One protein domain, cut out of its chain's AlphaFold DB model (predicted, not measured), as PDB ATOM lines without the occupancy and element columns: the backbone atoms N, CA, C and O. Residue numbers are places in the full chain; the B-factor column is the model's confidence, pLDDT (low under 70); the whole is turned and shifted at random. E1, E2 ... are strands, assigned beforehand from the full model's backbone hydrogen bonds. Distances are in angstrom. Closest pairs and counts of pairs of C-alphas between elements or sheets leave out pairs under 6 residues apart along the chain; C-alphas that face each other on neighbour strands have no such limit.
ATOM      1  N   GLN A 427      38.875 -40.195  36.073       96.25
ATOM      2  CA  GLN A 427      39.049 -41.539  35.552       96.25
ATOM      3  C   GLN A 427      38.454 -42.568  36.504       96.25
ATOM      4  O   GLN A 427      38.784 -42.592  37.689       96.25
ATOM      5  N   TYR A 428      37.632 -43.456  35.959       96.00
ATOM      6  CA  TYR A 428      36.977 -44.529  36.691       96.00
ATOM      7  C   TYR A 428      37.437 -45.875  36.145       96.00
ATOM      8  O   TYR A 428      37.344 -46.143  34.948       96.00
ATOM      9  N   SER A 429      37.948 -46.730  37.032       97.69
ATOM     10  CA  SER A 429      38.322 -48.101  36.688       97.69
ATOM     11  C   SER A 429      37.134 -49.025  36.915       97.69
ATOM     12  O   SER A 429      36.753 -49.279  38.055       97.69
ATOM     13  N   ILE A 430      36.595 -49.569  35.832       97.88
ATOM     14  CA  ILE A 430      35.413 -50.425  35.822       97.88
ATOM     15  C   ILE A 430      35.878 -51.863  35.604       97.88
ATOM     16  O   ILE A 430      36.445 -52.191  34.561       97.88
ATOM     17  N   ALA A 431      35.688 -52.725  36.599       98.12
ATOM     18  CA  ALA A 431      36.021 -54.141  36.469       98.12
ATOM     19  C   ALA A 431      35.055 -54.826  35.491       98.12
ATOM     20  O   ALA A 431      33.845 -54.614  35.576       98.12
ATOM     21  N   GLY A 432      35.577 -55.653  34.582       97.06
ATOM     22  CA  GLY A 432      34.719 -56.485  33.741       97.06
ATOM     23  C   GLY A 432      34.026 -57.576  34.564       97.06
ATOM     24  O   GLY A 432      34.652 -58.091  35.496       97.06
ATOM     25  N   PRO A 433      32.769 -57.946  34.243       95.19
ATOM     26  CA  PRO A 433      32.002 -58.969  34.957       95.19
ATOM     27  C   PRO A 433      32.781 -60.239  35.317       95.19
ATOM     28  O   PRO A 433      32.643 -60.749  36.427       95.19
ATOM     29  N   SER A 434      33.630 -60.714  34.401       93.88
ATOM     30  CA  SER A 434      34.380 -61.968  34.556       93.88
ATOM     31  C   SER A 434      35.894 -61.808  34.370       93.88
ATOM     32  O   SER A 434      36.620 -62.800  34.326       93.88
ATOM     33  N   GLY A 435      36.399 -60.575  34.251       96.31
ATOM     34  CA  GLY A 435      37.826 -60.315  34.056       96.31
ATOM     35  C   GLY A 435      38.142 -59.005  33.338       96.31
ATOM     36  O   GLY A 435      37.283 -58.371  32.725       96.31
ATOM     37  N   GLY A 436      39.414 -58.608  33.418       98.00
ATOM     38  CA  GLY A 436      39.914 -57.364  32.836       98.00
ATOM     39  C   GLY A 436      39.231 -56.114  33.386       98.00
ATOM     40  O   GLY A 436      38.595 -56.133  34.442       98.00
ATOM     41  N   LYS A 437      39.407 -54.994  32.683       98.19
ATOM     42  CA  LYS A 437      38.820 -53.711  33.082       98.19
ATOM     43  C   LYS A 437      38.653 -52.757  31.910       98.19
ATOM     44  O   LYS A 437      39.364 -52.869  30.914       98.19
ATOM     45  N   ALA A 438      37.773 -51.782  32.082       98.31
ATOM     46  CA  ALA A 438      37.678 -50.599  31.245       98.31
ATOM     47  C   ALA A 438      38.014 -49.350  32.077       98.31
ATOM     48  O   ALA A 438      37.721 -49.307  33.272       98.31
ATOM     49  N   ILE A 439      38.660 -48.356  31.474       98.31
ATOM     50  CA  ILE A 439      38.951 -47.065  32.103       98.31
ATOM     51  C   ILE A 439      38.100 -46.001  31.421       98.31
ATOM     52  O   ILE A 439      38.370 -45.622  30.283       98.31
ATOM     53  N   LEU A 440      37.069 -45.529  32.118       96.62
ATOM     54  CA  LEU A 440      36.252 -44.403  31.682       96.62
ATOM     55  C   LEU A 440      36.977 -43.108  32.042       96.62
ATOM     56  O   LEU A 440      37.292 -42.894  33.208       96.62
ATOM     57  N   THR A 441      37.216 -42.235  31.068       95.81
ATOM     58  CA  THR A 441      37.664 -40.854  31.279       95.81
ATOM     59  C   THR A 441      36.521 -39.915  30.914       95.81
ATOM     60  O   THR A 441      36.090 -39.902  29.763       95.81
ATOM     61  N   THR A 442      36.049 -39.114  31.866       90.81
ATOM     62  CA  THR A 442      34.956 -38.157  31.648       90.81
ATOM     63  C   THR A 442      35.310 -36.772  32.172       90.81
ATOM     64  O   THR A 442      35.990 -36.617  33.187       90.81
ATOM     65  N   SER A 443      34.820 -35.749  31.478       85.75
ATOM     66  CA  SER A 443      34.879 -34.351  31.916       85.75
ATOM     67  C   SER A 443      33.740 -33.960  32.873       85.75
ATOM     68  O   SER A 443      33.619 -32.780  33.193       85.75
ATOM     69  N   ALA A 444      32.904 -34.919  33.307       77.75
ATOM     70  CA  ALA A 444      31.667 -34.699  34.081       77.75
ATOM     71  C   ALA A 444      30.705 -33.675  33.470       77.75
ATOM     72  O   ALA A 444      29.894 -33.046  34.148       77.75
ATOM     73  N   ASN A 445      30.801 -33.522  32.155       84.81
ATOM     74  CA  ASN A 445      29.836 -32.835  31.332       84.81
ATOM     75  C   ASN A 445      29.633 -33.694  30.085       84.81
ATOM     76  O   ASN A 445      30.550 -33.786  29.284       84.81
ATOM     77  N   VAL A 446      28.470 -34.316  29.908       82.12
ATOM     78  CA  VAL A 446      28.077 -35.181  28.781       82.12
ATOM     79  C   VAL A 446      28.171 -34.454  27.432       82.12
ATOM     80  O   VAL A 446      28.400 -35.093  26.408       82.12
ATOM     81  N   LEU A 447      28.101 -33.116  27.448       82.38
ATOM     82  CA  LEU A 447      28.323 -32.205  26.315       82.38
ATOM     83  C   LEU A 447      29.740 -31.596  26.278       82.38
ATOM     84  O   LEU A 447      30.055 -30.744  25.442       82.38
ATOM     85  N   GLY A 448      30.569 -31.989  27.238       82.44
ATOM     86  CA  GLY A 448      31.915 -31.507  27.485       82.44
ATOM     87  C   GLY A 448      32.961 -32.058  26.516       82.44
ATOM     88  O   GLY A 448      32.672 -32.889  25.659       82.44
ATOM     89  N   PRO A 449      34.212 -31.592  26.659       84.38
ATOM     90  CA  PRO A 449      35.236 -31.708  25.625       84.38
ATOM     91  C   PRO A 449      35.834 -33.110  25.462       84.38
ATOM     92  O   PRO A 449      36.558 -33.332  24.487       84.38
ATOM     93  N   LEU A 450      35.611 -34.017  26.419       88.31
ATOM     94  CA  LEU A 450      36.187 -35.359  26.408       88.31
ATOM     95  C   LEU A 450      35.304 -36.372  27.140       88.31
ATOM     96  O   LEU A 450      34.990 -36.186  28.322       88.31
ATOM     97  N   HIS A 451      35.031 -37.472  26.436       92.12
ATOM     98  CA  HIS A 451      34.569 -38.749  26.977       92.12
ATOM     99  C   HIS A 451      35.308 -39.871  26.268       92.12
ATOM    100  O   HIS A 451      35.326 -39.913  25.040       92.12
ATOM    101  N   ALA A 452      35.937 -40.768  27.013       95.31
ATOM    102  CA  ALA A 452      36.673 -41.882  26.436       95.31
ATOM    103  C   ALA A 452      36.538 -43.134  27.290       95.31
ATOM    104  O   ALA A 452      36.441 -43.053  28.513       95.31
ATOM    105  N   ILE A 453      36.593 -44.285  26.638       96.62
ATOM    106  CA  ILE A 453      36.651 -45.587  27.280       96.62
ATOM    107  C   ILE A 453      37.831 -46.370  26.703       96.62
ATOM    108  O   ILE A 453      37.920 -46.572  25.493       96.62
ATOM    109  N   ASP A 454      38.753 -46.779  27.573       98.12
ATOM    110  CA  ASP A 454      39.903 -47.620  27.232       98.12
ATOM    111  C   ASP A 454      39.691 -49.032  27.802       98.12
ATOM    112  O   ASP A 454      39.662 -49.232  29.017       98.12
ATOM    113  N   TYR A 455      39.539 -50.027  26.932       98.38
ATOM    114  CA  TYR A 455      39.336 -51.426  27.303       98.38
ATOM    115  C   TYR A 455      40.670 -52.177  27.398       98.38
ATOM    116  O   TYR A 455      41.444 -52.234  26.437       98.38
ATOM    117  N   HIS A 456      40.907 -52.822  28.541       97.94
ATOM    118  CA  HIS A 456      42.090 -53.635  28.831       97.94
ATOM    119  C   HIS A 456      41.671 -55.068  29.162       97.94
ATOM    120  O   HIS A 456      41.518 -55.438  30.332       97.94
ATOM    121  N   GLY A 457      41.451 -55.866  28.115       98.00
ATOM    122  CA  GLY A 457      40.960 -57.238  28.225       98.00
ATOM    123  C   GLY A 457      39.626 -57.340  28.962       98.00
ATOM    124  O   GLY A 457      39.418 -58.315  29.676       98.00
ATOM    125  N   TYR A 458      38.772 -56.318  28.856       98.38
ATOM    126  CA  TYR A 458      37.481 -56.250  29.539       98.38
ATOM    127  C   TYR A 458      36.591 -57.409  29.080       98.38
ATOM    128  O   TYR A 458      36.325 -57.537  27.887       98.38
ATOM    129  N   VAL A 459      36.151 -58.256  30.009       97.81
ATOM    130  CA  VAL A 459      35.332 -59.437  29.700       97.81
ATOM    131  C   VAL A 459      33.862 -59.115  29.937       97.81
ATOM    132  O   VAL A 459      33.473 -58.880  31.080       97.81
ATOM    133  N   GLN A 460      33.056 -59.115  28.874       94.94
ATOM    134  CA  GLN A 460      31.605 -58.914  28.927       94.94
ATOM    135  C   GLN A 460      30.887 -60.114  29.579       94.94
ATOM    136  O   GLN A 460      31.493 -61.152  29.852       94.94
ATOM    137  N   VAL A 461      29.581 -59.982  29.837       92.38
ATOM    138  CA  VAL A 461      28.763 -61.031  30.485       92.38
ATOM    139  C   VAL A 461      28.718 -62.325  29.664       92.38
ATOM    140  O   VAL A 461      28.743 -63.412  30.235       92.38
ATOM    141  N   ASP A 462      28.709 -62.217  28.337       93.00
ATOM    142  CA  ASP A 462      28.727 -63.346  27.398       93.00
ATOM    143  C   ASP A 462      30.114 -64.015  27.262       93.00
ATOM    144  O   ASP A 462      30.246 -65.029  26.582       93.00
ATOM    145  N   GLY A 463      31.152 -63.472  27.911       95.88
ATOM    146  CA  GLY A 463      32.536 -63.940  27.823       95.88
ATOM    147  C   GLY A 463      33.367 -63.292  26.708       95.88
ATOM    148  O   GLY A 463      34.556 -63.598  26.595       95.88
ATOM    149  N   THR A 464      32.792 -62.392  25.906       96.94
ATOM    150  CA  THR A 464      33.518 -61.628  24.885       96.94
ATOM    151  C   THR A 464      34.557 -60.729  25.535       96.94
ATOM    152  O   THR A 464      34.271 -59.979  26.467       96.94
ATOM    153  N   VAL A 465      35.786 -60.784  25.031       98.12
ATOM    154  CA  VAL A 465      36.910 -59.979  25.504       98.12
ATOM    155  C   VAL A 465      37.095 -58.776  24.589       98.12
ATOM    156  O   VAL A 465      37.397 -58.930  23.403       98.12
ATOM    157  N   VAL A 466      36.983 -57.581  25.165       98.06
ATOM    158  CA  VAL A 466      37.088 -56.289  24.485       98.06
ATOM    159  C   VAL A 466      38.443 -55.649  24.780       98.06
ATOM    160  O   VAL A 466      38.880 -55.558  25.931       98.06
ATOM    161  N   ASN A 467      39.117 -55.183  23.729       98.44
ATOM    162  CA  ASN A 467      40.333 -54.374  23.821       98.44
ATOM    163  C   ASN A 467      40.242 -53.173  22.884       98.44
ATOM    164  O   ASN A 467      39.662 -53.284  21.807       98.44
ATOM    165  N   GLY A 468      40.885 -52.066  23.250       97.69
ATOM    166  CA  GLY A 468      40.966 -50.877  22.403       97.69
ATOM    167  C   GLY A 468      40.315 -49.658  23.041       97.69
ATOM    168  O   GLY A 468      40.192 -49.601  24.263       97.69
ATOM    169  N   ARG A 469      39.932 -48.673  22.230       96.88
ATOM    170  CA  ARG A 469      39.458 -47.373  22.712       96.88
ATOM    171  C   ARG A 469      38.304 -46.844  21.874       96.88
ATOM    172  O   ARG A 469      38.365 -46.904  20.649       96.88
ATOM    173  N   THR A 470      37.326 -46.236  22.538       94.38
ATOM    174  CA  THR A 470      36.325 -45.363  21.909       94.38
ATOM    175  C   THR A 470      36.367 -44.002  22.593       94.38
ATOM    176  O   THR A 470      36.523 -43.919  23.810       94.38
ATOM    177  N   GLU A 471      36.291 -42.920  21.826       93.94
ATOM    178  CA  GLU A 471      36.462 -41.561  22.330       93.94
ATOM    179  C   GLU A 471      35.610 -40.555  21.555       93.94
ATOM    180  O   GLU A 471      35.565 -40.577  20.329       93.94
ATOM    181  N   MET A 472      35.018 -39.617  22.289       91.19
ATOM    182  CA  MET A 472      34.440 -38.381  21.780       91.19
ATOM    183  C   MET A 472      35.264 -37.189  22.283       91.19
ATOM    184  O   MET A 472      35.525 -37.055  23.481       91.19
ATOM    185  N   LYS A 473      35.652 -36.308  21.359       91.94
ATOM    186  CA  LYS A 473      36.384 -35.060  21.611       91.94
ATOM    187  C   LYS A 473      35.639 -33.860  21.042       91.94
ATOM    188  O   LYS A 473      35.047 -33.961  19.974       91.94
ATOM    189  N   GLY A 474      35.785 -32.711  21.693       85.31
ATOM    190  CA  GLY A 474      35.201 -31.443  21.251       85.31
ATOM    191  C   GLY A 474      33.957 -31.058  22.044       85.31
ATOM    192  O   GLY A 474      33.358 -31.884  22.724       85.31
ATOM    193  N   LEU A 475      33.607 -29.773  22.003       80.75
ATOM    194  CA  LEU A 475      32.467 -29.232  22.743       80.75
ATOM    195  C   LEU A 475      31.214 -29.288  21.880       80.75
ATOM    196  O   LEU A 475      31.220 -28.740  20.777       80.75
ATOM    197  N   PHE A 476      30.122 -29.834  22.414       77.75
ATOM    198  CA  PHE A 476      28.831 -29.846  21.717       77.75
ATOM    199  C   PHE A 476      28.407 -28.432  21.283       77.75
ATOM    200  O   PHE A 476      27.985 -28.223  20.152       77.75
ATOM    201  N   SER A 477      28.618 -27.428  22.143       75.50
ATOM    202  CA  SER A 477      28.270 -26.026  21.868       75.50
ATOM    203  C   SER A 477      29.067 -25.383  20.729       75.50
ATOM    204  O   SER A 477      28.601 -24.415  20.135       75.50
ATOM    205  N   SER A 478      30.248 -25.913  20.391       78.19
ATOM    206  CA  SER A 478      30.987 -25.465  19.203       78.19
ATOM    207  C   SER A 478      30.423 -26.027  17.898       78.19
ATOM    208  O   SER A 478      30.864 -25.618  16.825       78.19
ATOM    209  N   GLY A 479      29.488 -26.984  17.976       73.62
ATOM    210  CA  GLY A 479      29.012 -27.749  16.829       73.62
ATOM    211  C   GLY A 479      30.138 -28.516  16.137       73.62
ATOM    212  O   GLY A 479      30.039 -28.766  14.945       73.62
ATOM    213  N   ASN A 480      31.238 -28.817  16.833       82.38
ATOM    214  CA  ASN A 480      32.392 -29.493  16.259       82.38
ATOM    215  C   ASN A 480      32.897 -30.571  17.214       82.38
ATOM    216  O   ASN A 480      33.488 -30.280  18.259       82.38
ATOM    217  N   GLN A 481      32.635 -31.821  16.856       85.50
ATOM    218  CA  GLN A 481      32.991 -32.983  17.658       85.50
ATOM    219  C   GLN A 481      33.644 -34.038  16.774       85.50
ATOM    220  O   GLN A 481      33.323 -34.184  15.600       85.50
ATOM    221  N   THR A 482      34.582 -34.789  17.335       88.38
ATOM    222  CA  THR A 482      35.198 -35.941  16.678       88.38
ATOM    223  C   THR A 482      34.936 -37.181  17.511       88.38
ATOM    224  O   THR A 482      35.283 -37.213  18.691       88.38
ATOM    225  N   LEU A 483      34.354 -38.199  16.887       88.56
ATOM    226  CA  LEU A 483      34.160 -39.520  17.461       88.56
ATOM    227  C   LEU A 483      35.161 -40.471  16.813       88.56
ATOM    228  O   LEU A 483      35.258 -40.543  15.589       88.56
ATOM    229  N   THR A 484      35.917 -41.196  17.627       91.94
ATOM    230  CA  THR A 484      36.839 -42.226  17.154       91.94
ATOM    231  C   THR A 484      36.615 -43.530  17.895       91.94
ATOM    232  O   THR A 484      36.306 -43.538  19.084       91.94
ATOM    233  N   SER A 485      36.775 -44.644  17.191       92.75
ATOM    234  CA  SER A 485      36.760 -45.978  17.783       92.75
ATOM    235  C   SER A 485      37.833 -46.826  17.122       92.75
ATOM    236  O   SER A 485      38.016 -46.752  15.910       92.75
ATOM    237  N   ASN A 486      38.558 -47.598  17.919       96.38
ATOM    238  CA  ASN A 486      39.442 -48.670  17.484       96.38
ATOM    239  C   ASN A 486      39.336 -49.777  18.530       96.38
ATOM    240  O   ASN A 486      40.015 -49.736  19.559       96.38
ATOM    241  N   VAL A 487      38.415 -50.709  18.303       96.56
ATOM    242  CA  VAL A 487      38.048 -51.758  19.256       96.56
ATOM    243  C   VAL A 487      38.155 -53.123  18.593       96.56
ATOM    244  O   VAL A 487      37.842 -53.287  17.417       96.56
ATOM    245  N   ARG A 488      38.584 -54.124  19.360       97.75
ATOM    246  CA  ARG A 488      38.685 -55.521  18.943       97.75
ATOM    247  C   ARG A 488      37.955 -56.431  19.923       97.75
ATOM    248  O   ARG A 488      38.143 -56.306  21.134       97.75
ATOM    249  N   LEU A 489      37.203 -57.382  19.375       97.62
ATOM    250  CA  LEU A 489      36.567 -58.478  20.104       97.62
ATOM    251  C   LEU A 489      37.358 -59.772  19.911       97.62
ATOM    252  O   LEU A 489      37.943 -60.024  18.850       97.62
ATOM    253  N   SER A 490      37.368 -60.600  20.947       97.50
ATOM    254  CA  SER A 490      37.904 -61.961  20.923       97.50
ATOM    255  C   SER A 490      37.160 -62.845  21.925       97.50
ATOM    256  O   SER A 490      36.503 -62.332  22.827       97.50
ATOM    257  N   GLY A 491      37.293 -64.167  21.804       95.88
ATOM    258  CA  GLY A 491      36.554 -65.123  22.633       95.88
ATOM    259  C   GLY A 491      35.339 -65.681  21.880       95.88
ATOM    260  O   GLY A 491      35.523 -66.091  20.732       95.88
ATOM    261  N   PRO A 492      34.145 -65.736  22.501       95.94
ATOM    262  CA  PRO A 492      32.914 -66.215  21.861       95.94
ATOM    263  C   PRO A 492      32.548 -65.452  20.584       95.94
ATOM    264  O   PRO A 492      32.183 -66.083  19.598       95.94
ATOM    265  N   HIS A 493      32.730 -64.129  20.595       94.75
ATOM    266  CA  HIS A 493      32.571 -63.258  19.433       94.75
ATOM    267  C   HIS A 493      33.929 -62.702  18.986       94.75
ATOM    268  O   HIS A 493      34.794 -62.371  19.808       94.75
ATOM    269  N   GLN A 494      34.140 -62.599  17.675       95.56
ATOM    270  CA  GLN A 494      35.377 -62.084  17.085       95.56
ATOM    271  C   GLN A 494      35.084 -60.926  16.150       95.56
ATOM    272  O   GLN A 494      34.218 -61.009  15.288       95.56
ATOM    273  N   GLY A 495      35.849 -59.845  16.272       94.56
ATOM    274  CA  GLY A 495      35.547 -58.663  15.486       94.56
ATOM    275  C   GLY A 495      36.522 -57.521  15.661       94.56
ATOM    276  O   GLY A 495      37.389 -57.539  16.540       94.56
ATOM    277  N   ASN A 496      36.384 -56.522  14.805       94.75
ATOM    278  CA  ASN A 496      37.089 -55.259  14.907       94.75
ATOM    279  C   ASN A 496      36.177 -54.118  14.460       94.75
ATOM    280  O   ASN A 496      35.313 -54.302  13.614       94.75
ATOM    281  N   SER A 497      36.386 -52.943  15.029       90.25
ATOM    282  CA  SER A 497      35.677 -51.729  14.663       90.25
ATOM    283  C   SER A 497      36.665 -50.580  14.607       90.25
ATOM    284  O   SER A 497      37.479 -50.411  15.517       90.25
ATOM    285  N   THR A 498      36.620 -49.820  13.515       90.44
ATOM    286  CA  THR A 498      37.414 -48.608  13.320       90.44
ATOM    287  C   THR A 498      36.537 -47.504  12.756       90.44
ATOM    288  O   THR A 498      36.072 -47.595  11.618       90.44
ATOM    289  N   TRP A 499      36.324 -46.449  13.545       84.31
ATOM    290  CA  TRP A 499      35.529 -45.287  13.147       84.31
ATOM    291  C   TRP A 499      36.321 -44.003  13.343       84.31
ATOM    292  O   TRP A 499      37.015 -43.842  14.349       84.31
ATOM    293  N   ILE A 500      36.170 -43.073  12.405       85.19
ATOM    294  CA  ILE A 500      36.550 -41.669  12.563       85.19
ATOM    295  C   ILE A 500      35.404 -40.855  11.979       85.19
ATOM    296  O   ILE A 500      35.266 -40.759  10.760       85.19
ATOM    297  N   LEU A 501      34.587 -40.287  12.857       81.38
ATOM    298  CA  LEU A 501      33.449 -39.453  12.509       81.38
ATOM    299  C   LEU A 501      33.693 -38.038  13.027       81.38
ATOM    300  O   LEU A 501      34.216 -37.837  14.122       81.38
ATOM    301  N   ARG A 502      33.306 -37.045  12.241       81.75
ATOM    302  CA  ARG A 502      33.302 -35.634  12.602       81.75
ATOM    303  C   ARG A 502      31.884 -35.124  12.506       81.75
ATOM    304  O   ARG A 502      31.256 -35.273  11.464       81.75
ATOM    305  N   VAL A 503      31.408 -34.501  13.569       76.38
ATOM    306  CA  VAL A 503      30.150 -33.764  13.555       76.38
ATOM    307  C   VAL A 503      30.481 -32.293  13.415       76.38
ATOM    308  O   VAL A 503      31.183 -31.756  14.268       76.38
ATOM    309  N   VAL A 504      30.035 -31.672  12.323       73.69
ATOM    310  CA  VAL A 504      30.213 -30.242  12.039       73.69
ATOM    311  C   VAL A 504      28.835 -29.621  11.823       73.69
ATOM    312  O   VAL A 504      28.114 -29.967  10.890       73.69
ATOM    313  N   GLY A 505      28.432 -28.727  12.722       72.06
ATOM    314  CA  GLY A 505      27.068 -28.220  12.801       72.06
ATOM    315  C   GLY A 505      26.064 -29.357  13.008       72.06
ATOM    316  O   GLY A 505      25.992 -29.948  14.079       72.06
ATOM    317  N   ARG A 506      25.273 -29.642  11.971       68.69
ATOM    318  CA  ARG A 506      24.222 -30.679  11.942       68.69
ATOM    319  C   ARG A 506      24.537 -31.800  10.947       68.69
ATOM    320  O   ARG A 506      23.633 -32.467  10.453       68.69
ATOM    321  N   GLN A 507      25.809 -31.964  10.600       70.12
ATOM    322  CA  GLN A 507      26.280 -32.955   9.637       70.12
ATOM    323  C   GLN A 507      27.267 -33.902  10.305       70.12
ATOM    324  O   GLN A 507      28.112 -33.458  11.079       70.12
ATOM    325  N   VAL A 508      27.175 -35.190   9.973       72.69
ATOM    326  CA  VAL A 508      28.157 -36.215  10.343       72.69
ATOM    327  C   VAL A 508      28.946 -36.588   9.091       72.69
ATOM    328  O   VAL A 508      28.352 -36.933   8.072       72.69
ATOM    329  N   CYS A 509      30.272 -36.519   9.167       71.69
ATOM    330  CA  CYS A 509      31.194 -36.835   8.078       71.69
ATOM    331  C   CYS A 509      32.236 -37.846   8.556       71.69
ATOM    332  O   CYS A 509      32.762 -37.709   9.659       71.69
ATOM    333  N   GLY A 510      32.617 -38.809   7.721       71.50
ATOM    334  CA  GLY A 510      33.714 -39.723   8.034       71.50
ATOM    335  C   GLY A 510      33.468 -41.143   7.562       71.50
ATOM    336  O   GLY A 510      32.709 -41.381   6.626       71.50
ATOM    337  N   THR A 511      34.140 -42.091   8.207       74.38
ATOM    338  CA  THR A 511      34.024 -43.511   7.880       74.38
ATOM    339  C   THR A 511      33.883 -44.310   9.156       74.38
ATOM    340  O   THR A 511      34.619 -44.096  10.125       74.38
ATOM    341  N   ALA A 512      32.951 -45.254   9.133       79.69
ATOM    342  CA  ALA A 512      32.804 -46.260  10.160       79.69
ATOM    343  C   ALA A 512      32.836 -47.643   9.504       79.69
ATOM    344  O   ALA A 512      32.092 -47.899   8.559       79.69
ATOM    345  N   VAL A 513      33.709 -48.519   9.995       82.88
ATOM    346  CA  VAL A 513      33.746 -49.940   9.646       82.88
ATOM    347  C   VAL A 513      33.648 -50.743  10.932       82.88
ATOM    348  O   VAL A 513      34.383 -50.469  11.884       82.88
ATOM    349  N   SER A 514      32.779 -51.743  10.948       85.38
ATOM    350  CA  SER A 514      32.704 -52.730  12.021       85.38
ATOM    351  C   SER A 514      32.503 -54.116  11.435       85.38
ATOM    352  O   SER A 514      31.614 -54.323  10.618       85.38
ATOM    353  N   THR A 515      33.306 -55.074  11.874       87.50
ATOM    354  CA  THR A 515      33.194 -56.482  11.508       87.50
ATOM    355  C   THR A 515      33.003 -57.306  12.768       87.50
ATOM    356  O   THR A 515      33.862 -57.255  13.647       87.50
ATOM    357  N   VAL A 516      31.935 -58.098  12.841       88.94
ATOM    358  CA  VAL A 516      31.671 -59.040  13.938       88.94
ATOM    359  C   VAL A 516      31.253 -60.380  13.346       88.94
ATOM    360  O   VAL A 516      30.398 -60.438  12.470       88.94
ATOM    361  N   ASP A 517      31.913 -61.453  13.775       90.38
ATOM    362  CA  ASP A 517      31.660 -62.839  13.366       90.38
ATOM    363  C   ASP A 517      31.590 -63.044  11.842       90.38
ATOM    364  O   ASP A 517      30.820 -63.845  11.318       90.38
ATOM    365  N   GLY A 518      32.437 -62.309  11.115       80.56
ATOM    366  CA  GLY A 518      32.532 -62.363   9.654       80.56
ATOM    367  C   GLY A 518      31.530 -61.476   8.910       80.56
ATOM    368  O   GLY A 518      31.624 -61.374   7.689       80.56
ATOM    369  N   ILE A 519      30.622 -60.798   9.616       78.06
ATOM    370  CA  ILE A 519      29.704 -59.809   9.045       78.06
ATOM    371  C   ILE A 519      30.355 -58.434   9.148       78.06
ATOM    372  O   ILE A 519      30.642 -57.971  10.250       78.06
ATOM    373  N   SER A 520      30.582 -57.788   8.006       77.88
ATOM    374  CA  SER A 520      31.136 -56.434   7.929       77.88
ATOM    375  C   SER A 520      30.049 -55.428   7.581       77.88
ATOM    376  O   SER A 520      29.384 -55.561   6.559       77.88
ATOM    377  N   LEU A 521      29.930 -54.401   8.410       71.81
ATOM    378  CA  LEU A 521      29.091 -53.233   8.203       71.81
ATOM    379  C   LEU A 521      29.994 -52.039   7.933       71.81
ATOM    380  O   LEU A 521      30.972 -51.800   8.652       71.81
ATOM    381  N   VAL A 522      29.673 -51.304   6.877       65.19
ATOM    382  CA  VAL A 522      30.415 -50.113   6.487       65.19
ATOM    383  C   VAL A 522      29.435 -48.983   6.250       65.19
ATOM    384  O   VAL A 522      28.547 -49.090   5.409       65.19
ATOM    385  N   THR A 523      29.633 -47.876   6.958       62.97
ATOM    386  CA  THR A 523      28.958 -46.622   6.633       62.97
ATOM    387  C   THR A 523      29.886 -45.808   5.735       62.97
ATOM    388  O   THR A 523      30.861 -45.214   6.205       62.97
ATOM    389  N   HIS A 524      29.576 -45.805   4.434       44.81
ATOM    390  CA  HIS A 524      30.104 -44.863   3.448       44.81
ATOM    391  C   HIS A 524      29.090 -43.726   3.259       44.81
ATOM    392  O   HIS A 524      27.922 -43.978   2.971       44.81
ATOM    393  N   HIS A 525      29.512 -42.469   3.398       43.12
ATOM    394  CA  HIS A 525      28.656 -41.330   3.060       43.12
ATOM    395  C   HIS A 525      28.738 -41.047   1.547       43.12
ATOM    396  O   HIS A 525      29.720 -40.476   1.081       43.12
TER     397      HIS A 525
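This is residues 427 to 525 of the 585 residues of an uncharacterized protein of Bionectria ochroleuca (UniProt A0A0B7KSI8). One slab-like sheet of eight strands makes this domain, the chain folding back on itself from E1 to E8 in successive hairpins, with no named helix over either face. The sheet is twisted and curled, and the outline is flat, spanning 40 by 32 by 14 A. The printed part has 99 residues, its class is all strand, and the sheet's order E1 E2 E3 E4 E5 E6 E7 E8 is antiparallel throughout and follows the chain. It is only just compact, close to loose, with a radius of gyration of the C-alphas of 14.7 A.

Start at the longest strand, E5, residues 480 to 490: find C-alpha 480 at (32.392, -29.493, 16.259) and run 33.3 A to C-alpha 490. Before it come E4, residues 465 to 473, E3, residues 450 to 459, E2, residues 437 to 442, and E1, residues 427 to 431, which begins at (39.049, -41.539, 35.552). After it come E6, residues 495 to 504, 29.1 A long, E7, residues 507 to 516, and E8, residues 519 to 524, ending at (30.104, -44.863, 3.448). E3 bends by 74 degrees at residue 456, and E7 by 62 degrees at residue 510.

The sheet is a meander, each strand the antiparallel neighbour of the one before. Beside E5, look at N 469 and O 486 toward E4, 2.9 A, and N 483 and O 501 toward E6, 2.8 A. Going outward, N 453 and O 470 of the neighbour strands E3 and E4, 2.9 A apart, and N 439 and O 454 of the neighbour strands E2 and E3, 2.8 A apart, are within hydrogen-bond range. So are N 428 and O 440 of E1 and E2, 2.8 A, N 498 and O 513 of E6 and E7, 2.8 A, and N 514 and O 521 of E7 and E8, 2.9 A. The edge strands E1 and E8 are apart.

The farthest C-alphas, of Ser 478 and Pro 492, are 40.9 A apart. The printed part has no cut and no long link. The model's pLDDT is under 70 at residue 506 and residues 522 to 525.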